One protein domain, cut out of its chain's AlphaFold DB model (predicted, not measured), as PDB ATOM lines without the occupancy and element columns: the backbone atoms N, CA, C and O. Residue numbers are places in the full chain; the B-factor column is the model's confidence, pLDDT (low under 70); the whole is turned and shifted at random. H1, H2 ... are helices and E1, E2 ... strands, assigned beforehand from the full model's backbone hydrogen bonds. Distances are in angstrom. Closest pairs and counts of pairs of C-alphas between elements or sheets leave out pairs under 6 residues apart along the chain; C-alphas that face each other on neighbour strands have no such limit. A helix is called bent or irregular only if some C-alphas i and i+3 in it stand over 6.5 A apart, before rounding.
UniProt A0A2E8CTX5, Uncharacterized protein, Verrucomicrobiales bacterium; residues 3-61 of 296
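AT A GLANCE: This is residues 3 to 61 of the 296 residues of an uncharacterized protein of Verrucomicrobiales bacterium (UniProt A0A2E8CTX5). A small three-stranded sheet has one long helix, H1, over one face, and its other face is bare; the helix covers the E1 side of the sheet, runs along the strands, and leaves E3 uncovered. Strands and helix lie lengthwise, giving an elongated outline of 34 by 21 by 14 A, and the first printed residues fold back beside the edge strand E1. The printed part has 59 residues, with one named helix and three named strands in the order E1, H1, E2, E3. The sheet's order is E1, E2, E3, mixed, with E1 and E2 parallel and E2 and E3 antiparallel. The class is mixed, helices and strands, and the whole is compact, with a radius of gyration of the C-alphas of 11.3 A.

HOW THE PARTS SIT: The inner strand of the sheet is E2, residues 46 to 52. On one side of it is the edge strand E1, residues 10 to 17, parallel to it at 5 degrees, with N 13 and O 47 at 2.8 A and N 49 and O 13 at 2.8 A, within hydrogen-bond range. On the other side is the edge strand E3, residues 55 to 60, antiparallel to E2 at 163 degrees; the two form a hairpin, with N 57 and O 48 at 2.8 A. Residues 3 to 4 pair with residues 10 to 12 of E1, antiparallel. H1, residues 20 to 36, is on the sheet at a height of 9.6 A, over E1 and E2, and on the local plane its line and that of E1 stand at 6 degrees. Its closest C-alphas to E1 are those of Ile 23 and Phe 17, 6.4 A apart; to E2, those of Ser 22 and Phe 52, 6.6 A apart. E1, H1 and E2 make a strand-helix-strand unit, two parallel neighbour strands with a helix between them along the chain, and its crossover is left-handed. In H1, 12 of 13 O i to N i+4 pairs are within hydrogen-bond range.

IN THESE COORDINATES: E2 measures 14.0 A from first to last C-alpha. E1 measures 18.0 A and begins at C-alpha 10, (104.834, 70.315, 84.801). H1 measures 25.1 A, from C-alpha 20 at (88.119, 60.329, 73.806), and is not bent. E3 measures 15.0 A and ends at C-alpha 60, (99.836, 77.053, 88.804).

THE WHOLE: The two C-alphas farthest apart, those of Gly 19 and Asp 41, are 34.8 A apart. The printed part has no cut. The links E1 to H1 and E2 to E3 are tight, H1 to E2 is short with 9 residues, and no link is long. The mean pLDDT of the printed part is 80.1; residues 7 to 8, 15 and 39 to 42 are under 70.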
ATOM      1  N   VAL A   3     101.908  66.207  81.798       77.62
ATOM      2  CA  VAL A   3     103.034  66.331  80.860       77.62
ATOM      3  C   VAL A   3     104.065  67.281  81.441       77.62
ATOM      4  O   VAL A   3     103.718  68.356  81.935       77.62
ATOM      5  N   MET A   4     105.329  66.869  81.385       78.88
ATOM      6  CA  MET A   4     106.473  67.597  81.927       78.88
ATOM      7  C   MET A   4     107.505  67.867  80.826       78.88
ATOM      8  O   MET A   4     107.569  67.118  79.851       78.88
ATOM      9  N   ASN A   5     108.312  68.919  80.979       77.75
ATOM     10  CA  ASN A   5     109.483  69.132  80.123       77.75
ATOM     11  C   ASN A   5     110.701  68.313  80.583       77.75
ATOM     12  O   ASN A   5     110.654  67.646  81.619       77.75
ATOM     13  N   SER A   6     111.814  68.371  79.840       72.31
ATOM     14  CA  SER A   6     113.023  67.592  80.169       72.31
ATOM     15  C   SER A   6     113.694  68.010  81.483       72.31
ATOM     16  O   SER A   6     114.547  67.291  81.994       72.31
ATOM     17  N   SER A   7     113.317  69.165  82.038       64.62
ATOM     18  CA  SER A   7     113.771  69.659  83.341       64.62
ATOM     19  C   SER A   7     112.839  69.250  84.492       64.62
ATOM     20  O   SER A   7     113.040  69.700  85.615       64.62
ATOM     21  N   GLY A   8     111.813  68.430  84.231       66.38
ATOM     22  CA  GLY A   8     110.864  67.949  85.240       66.38
ATOM     23  C   GLY A   8     109.762  68.945  85.618       66.38
ATOM     24  O   GLY A   8     108.993  68.678  86.538       66.38
ATOM     25  N   ASN A   9     109.642  70.079  84.919       72.38
ATOM     26  CA  ASN A   9     108.582  71.052  85.189       72.38
ATOM     27  C   ASN A   9     107.269  70.603  84.547       72.38
ATOM     28  O   ASN A   9     107.238  70.297  83.353       72.38
ATOM     29  N   VAL A  10     106.178  70.615  85.314       78.62
ATOM     30  CA  VAL A  10     104.834  70.315  84.801       78.62
ATOM     31  C   VAL A  10     104.383  71.429  83.858       78.62
ATOM     32  O   VAL A  10     104.338  72.595  84.231       78.62
ATOM     33  N   LEU A  11     104.013  71.063  82.635       81.62
ATOM     34  CA  LEU A  11     103.520  71.995  81.624       81.62
ATOM     35  C   LEU A  11     101.994  72.023  81.582       81.62
ATOM     36  O   LEU A  11     101.400  73.089  81.432       81.62
ATOM     37  N   ALA A  12     101.358  70.862  81.677       85.44
ATOM     38  CA  ALA A  12      99.910  70.739  81.668       85.44
ATOM     39  C   ALA A  12      99.483  69.485  82.432       85.44
ATOM     40  O   ALA A  12     100.157  68.452  82.387       85.44
ATOM     41  N   TRP A  13      98.340  69.567  83.101       83.75
ATOM     42  CA  TRP A  13      97.732  68.461  83.825       83.75
ATOM     43  C   TRP A  13      96.218  68.459  83.627       83.75
ATOM     44  O   TRP A  13      95.568  69.491  83.772       83.75
ATOM     45  N   ALA A  14      95.658  67.292  83.326       78.88
ATOM     46  CA  ALA A  14      94.221  67.065  83.271       78.88
ATOM     47  C   ALA A  14      93.848  65.860  84.137       78.88
ATOM     48  O   ALA A  14      94.455  64.795  83.991       78.88
ATOM     49  N   LEU A  15      92.858  66.007  85.019       66.06
ATOM     50  CA  LEU A  15      92.326  64.884  85.797       66.06
ATOM     51  C   LEU A  15      91.500  63.941  84.907       66.06
ATOM     52  O   LEU A  15      91.760  62.742  84.894       66.06
ATOM     53  N   MET A  16      90.567  64.505  84.134       71.81
ATOM     54  CA  MET A  16      89.672  63.807  83.200       71.81
ATOM     55  C   MET A  16      89.632  64.512  81.834       71.81
ATOM     56  O   MET A  16      90.161  65.616  81.674       71.81
ATOM     57  N   PHE A  17      88.947  63.908  80.864       77.81
ATOM     58  CA  PHE A  17      88.656  64.503  79.557       77.81
ATOM     59  C   PHE A  17      87.148  64.532  79.307       77.81
ATOM     60  O   PHE A  17      86.414  63.712  79.849       77.81
ATOM     61  N   ASP A  18      86.673  65.468  78.485       75.25
ATOM     62  CA  ASP A  18      85.251  65.532  78.103       75.25
ATOM     63  C   ASP A  18      84.834  64.368  77.180       75.25
ATOM     64  O   ASP A  18      83.657  64.035  77.072       75.25
ATOM     65  N   GLY A  19      85.803  63.724  76.524       75.06
ATOM     66  CA  GLY A  19      85.605  62.587  75.628       75.06
ATOM     67  C   GLY A  19      86.930  62.085  75.049       75.06
ATOM     68  O   GLY A  19      87.975  62.708  75.242       75.06
ATOM     69  N   ASP A  20      86.900  60.961  74.333       77.25
ATOM     70  CA  ASP A  20      88.119  60.329  73.806       77.25
ATOM     71  C   ASP A  20      88.859  61.240  72.811       77.25
ATOM     72  O   ASP A  20      90.086  61.327  72.822       77.25
ATOM     73  N   GLU A  21      88.127  62.019  72.008       82.69
ATOM     74  CA  GLU A  21      88.728  63.027  71.124       82.69
ATOM     75  C   GLU A  21      89.493  64.113  71.895       82.69
ATOM     76  O   GLU A  21      90.487  64.655  71.402       82.69
ATOM     77  N   SER A  22      89.055  64.437  73.114       83.38
ATOM     78  CA  SER A  22      89.709  65.437  73.959       83.38
ATOM     79  C   SER A  22      91.065  64.959  74.480       83.38
ATOM     80  O   SER A  22      91.921  65.796  74.763       83.38
ATOM     81  N   ILE A  23      91.316  63.644  74.518       79.81
ATOM     82  CA  ILE A  23      92.643  63.085  74.820       79.81
ATOM     83  C   ILE A  23      93.632  63.480  73.722       79.81
ATOM     84  O   ILE A  23      94.699  64.017  74.017       79.81
ATOM     85  N   LEU A  24      93.268  63.288  72.450       87.12
ATOM     86  CA  LEU A  24      94.122  63.664  71.319       87.12
ATOM     87  C   LEU A  24      94.353  65.179  71.272       87.12
ATOM     88  O   LEU A  24      95.479  65.628  71.062       87.12
ATOM     89  N   LYS A  25      93.305  65.970  71.541       90.81
ATOM     90  CA  LYS A  25      93.423  67.432  71.657       90.81
ATOM     91  C   LYS A  25      94.380  67.831  72.782       90.81
ATOM     92  O   LYS A  25      95.165  68.756  72.599       90.81
ATOM     93  N   PHE A  26      94.351  67.130  73.916       89.88
ATOM     94  CA  PHE A  26      95.276  67.392  75.014       89.88
ATOM     95  C   PHE A  26      96.712  67.013  74.667       89.88
ATOM     96  O   PHE A  26      97.620  67.763  75.003       89.88
ATOM     97  N   LEU A  27      96.945  65.885  73.991       87.50
ATOM     98  CA  LEU A  27      98.292  65.502  73.559       87.50
ATOM     99  C   LEU A  27      98.882  66.541  72.600       87.50
ATOM    100  O   LEU A  27     100.029  66.946  72.764       87.50
ATOM    101  N   GLU A  28      98.082  67.036  71.655       92.44
ATOM    102  CA  GLU A  28      98.499  68.108  70.750       92.44
ATOM    103  C   GLU A  28      98.736  69.433  71.494       92.44
ATOM    104  O   GLU A  28      99.712  70.137  71.229       92.44
ATOM    105  N   HIS A  29      97.885  69.767  72.469       92.62
ATOM    106  CA  HIS A  29      98.082  70.921  73.353       92.62
ATOM    107  C   HIS A  29      99.390  70.812  74.142       92.62
ATOM    108  O   HIS A  29     100.201  71.739  74.166       92.62
ATOM    109  N   ALA A  30      99.639  69.650  74.739       87.25
ATOM    110  CA  ALA A  30     100.830  69.379  75.522       87.25
ATOM    111  C   ALA A  30     102.103  69.380  74.664       87.25
ATOM    112  O   ALA A  30     103.119  69.919  75.101       87.25
ATOM    113  N   ARG A  31     102.039  68.867  73.427       88.19
ATOM    114  CA  ARG A  31     103.133  68.954  72.448       88.19
ATOM    115  C   ARG A  31     103.519  70.408  72.188       88.19
ATOM    116  O   ARG A  31     104.685  70.754  72.336       88.19
ATOM    117  N   LYS A  32     102.545  71.279  71.894       91.56
ATOM    118  CA  LYS A  32     102.794  72.720  71.684       91.56
ATOM    119  C   LYS A  32     103.421  73.382  72.911       91.56
ATOM    120  O   LYS A  32     104.343  74.184  72.785       91.56
ATOM    121  N   ARG A  33     102.939  73.036  74.107       88.88
ATOM    122  CA  ARG A  33     103.481  73.539  75.380       88.88
ATOM    123  C   ARG A  33     104.931  73.097  75.595       88.88
ATOM    124  O   ARG A  33     105.739  73.909  76.044       88.88
ATOM    125  N   PHE A  34     105.248  71.842  75.268       85.56
ATOM    126  CA  PHE A  34     106.598  71.287  75.344       85.56
ATOM    127  C   PHE A  34     107.531  71.952  74.333       85.56
ATOM    128  O   PHE A  34     108.616  72.373  74.707       85.56
ATOM    129  N   GLU A  35     107.097  72.133  73.085       87.25
ATOM    130  CA  GLU A  35     107.875  72.826  72.048       87.25
ATOM    131  C   GLU A  35     108.187  74.279  72.413       87.25
ATOM    132  O   GLU A  35     109.270  74.769  72.106       87.25
ATOM    133  N   ALA A  36     107.272  74.956  73.111       86.69
ATOM    134  CA  ALA A  36     107.498  76.307  73.612       86.69
ATOM    135  C   ALA A  36     108.419  76.360  74.846       86.69
ATOM    136  O   ALA A  36     108.991  77.410  75.123       86.69
ATOM    137  N   ASN A  37     108.552  75.261  75.601       84.81
ATOM    138  CA  ASN A  37     109.312  75.204  76.858       84.81
ATOM    139  C   ASN A  37     110.125  73.894  76.996       84.81
ATOM    140  O   ASN A  37     109.948  73.175  77.991       84.81
ATOM    141  N   PRO A  38     110.997  73.548  76.025       77.62
ATOM    142  CA  PRO A  38     111.602  72.216  75.939       77.62
ATOM    143  C   PRO A  38     112.619  71.951  77.057       77.62
ATOM    144  O   PRO A  38     112.667  70.846  77.591       77.62
ATOM    145  N   THR A  39     113.377  72.978  77.451       69.94
ATOM    146  CA  THR A  39     114.388  72.985  78.521       69.94
ATOM    147  C   THR A  39     114.211  74.252  79.360       69.94
ATOM    148  O   THR A  39     113.827  75.292  78.824       69.94
ATOM    149  N   ALA A  40     114.450  74.198  80.671       58.31
ATOM    150  CA  ALA A  40     114.165  75.333  81.551       58.31
ATOM    151  C   ALA A  40     115.337  76.328  81.683       58.31
ATOM    152  O   ALA A  40     116.229  76.108  82.497       58.31
ATOM    153  N   ASP A  41     115.258  77.455  80.965       60.59
ATOM    154  CA  ASP A  41     115.889  78.732  81.367       60.59
ATOM    155  C   ASP A  41     114.902  79.625  82.156       60.59
ATOM    156  O   ASP A  41     115.303  80.472  82.953       60.59
ATOM    157  N   ALA A  42     113.592  79.408  81.975       66.06
ATOM    158  CA  ALA A  42     112.506  80.052  82.712       66.06
ATOM    159  C   ALA A  42     111.492  79.003  83.192       66.06
ATOM    160  O   ALA A  42     111.280  77.982  82.537       66.06
ATOM    161  N   LEU A  43     110.873  79.255  84.346       70.56
ATOM    162  CA  LEU A  43     109.907  78.366  84.992       70.56
ATOM    163  C   LEU A  43     108.522  78.500  84.321       70.56
ATOM    164  O   LEU A  43     107.889  79.549  84.462       70.56
ATOM    165  N   PRO A  44     108.026  77.483  83.588       78.00
ATOM    166  CA  PRO A  44     106.758  77.589  82.869       78.00
ATOM    167  C   PRO A  44     105.563  77.427  83.816       78.00
ATOM    168  O   PRO A  44     105.504  76.476  84.585       78.00
ATOM    169  N   THR A  45     104.560  78.302  83.727       84.50
ATOM    170  CA  THR A  45     103.289  78.137  84.458       84.50
ATOM    171  C   THR A  45     102.593  76.844  84.037       84.50
ATOM    172  O   THR A  45     102.334  76.677  82.849       84.50
ATOM    173  N   ALA A  46     102.247  75.961  84.971       85.06
ATOM    174  CA  ALA A  46     101.533  74.718  84.702       85.06
ATOM    175  C   ALA A  46     100.029  74.966  84.505       85.06
ATOM    176  O   ALA A  46      99.353  75.493  85.390       85.06
ATOM    177  N   GLU A  47      99.481  74.537  83.369       88.62
ATOM    178  CA  GLU A  47      98.036  74.604  83.135       88.62
ATOM    179  C   GLU A  47      97.324  73.410  83.772       88.62
ATOM    180  O   GLU A  47      97.803  72.276  83.688       88.62
ATOM    181  N   ARG A  48      96.170  73.642  84.404       83.12
ATOM    182  CA  ARG A  48      95.436  72.595  85.129       83.12
ATOM    183  C   ARG A  48      93.997  72.499  84.654       83.12
ATOM    184  O   ARG A  48      93.328  73.509  84.477       83.12
ATOM    185  N   PHE A  49      93.500  71.277  84.513       82.62
ATOM    186  CA  PHE A  49      92.131  70.997  84.094       82.62
ATOM    187  C   PHE A  49      91.528  69.922  84.992       82.62
ATOM    188  O   PHE A  49      92.093  68.840  85.150       82.62
ATOM    189  N   GLN A  50      90.355  70.198  85.555       74.06
ATOM    190  CA  GLN A  50      89.556  69.152  86.189       74.06
ATOM    191  C   GLN A  50      88.994  68.212  85.118       74.06
ATOM    192  O   GLN A  50      88.965  66.998  85.296       74.06
ATOM    193  N   ARG A  51      88.591  68.773  83.976       77.56
ATOM    194  CA  ARG A  51      88.165  68.028  82.793       77.56
ATOM    195  C   ARG A  51      88.554  68.820  81.552       77.56
ATOM    196  O   ARG A  51      88.199  69.988  81.452       77.56
ATOM    197  N   PHE A  52      89.354  68.239  80.668       82.50
ATOM    198  CA  PHE A  52      89.856  68.947  79.490       82.50
ATOM    199  C   PHE A  52      88.970  68.709  78.252       82.50
ATOM    200  O   PHE A  52      88.654  67.544  77.972       82.50
ATOM    201  N   PRO A  53      88.705  69.750  77.436       87.62
ATOM    202  CA  PRO A  53      89.137  71.145  77.610       87.62
ATOM    203  C   PRO A  53      88.214  72.026  78.470       87.62
ATOM    204  O   PRO A  53      88.640  73.114  78.858       87.62
ATOM    205  N   ASP A  54      86.991  71.593  78.778       88.31
ATOM    206  CA  ASP A  54      85.918  72.525  79.154       88.31
ATOM    207  C   ASP A  54      85.990  73.036  80.605       88.31
ATOM    208  O   ASP A  54      85.476  74.109  80.919       88.31
ATOM    209  N   HIS A  55      86.656  72.308  81.502       82.19
ATOM    210  CA  HIS A  55      86.736  72.619  82.934       82.19
ATOM    211  C   HIS A  55      88.181  72.918  83.350       82.19
ATOM    212  O   HIS A  55      88.857  72.115  84.010       82.19
ATOM    213  N   LYS A  56      88.661  74.099  82.949       87.44
ATOM    214  CA  LYS A  56      89.979  74.621  83.327       87.44
ATOM    215  C   LYS A  56      89.993  75.082  84.794       87.44
ATOM    216  O   LYS A  56      89.104  75.801  85.242       87.44
ATOM    217  N   LEU A  57      91.019  74.671  85.533       71.94
ATOM    218  CA  LEU A  57      91.330  75.141  86.884       71.94
ATOM    219  C   LEU A  57      92.326  76.312  86.814       71.94
ATOM    220  O   LEU A  57      92.979  76.492  85.786       71.94
ATOM    221  N   PRO A  58      92.499  77.095  87.896       84.31
ATOM    222  CA  PRO A  58      93.519  78.136  87.931       84.31
ATOM    223  C   PRO A  58      94.905  77.574  87.603       84.31
ATOM    224  O   PRO A  58      95.315  76.548  88.159       84.31
ATOM    225  N   ASP A  59      95.627  78.256  86.721       83.12
ATOM    226  CA  ASP A  59      96.992  77.888  86.360       83.12
ATOM    227  C   ASP A  59      97.915  77.996  87.588       83.12
ATOM    228  O   ASP A  59      97.722  78.853  88.452       83.12
ATOM    229  N   LEU A  60      98.892  77.095  87.691       76.88
ATOM    230  CA  LEU A  60      99.836  77.053  88.804       76.88
ATOM    231  C   LEU A  60     101.182  77.633  88.343       76.88
ATOM    232  O   LEU A  60     101.831  77.019  87.493       76.88
ATOM    233  N   PRO A  61     101.620  78.801  88.846       75.56
ATOM    234  CA  PRO A  61     102.936  79.328  88.508       75.56
ATOM    235  C   PRO A  61     104.013  78.337  88.951       75.56
ATOM    236  O   PRO A  61     103.933  77.770  90.040       75.56
TER     237      PRO A  61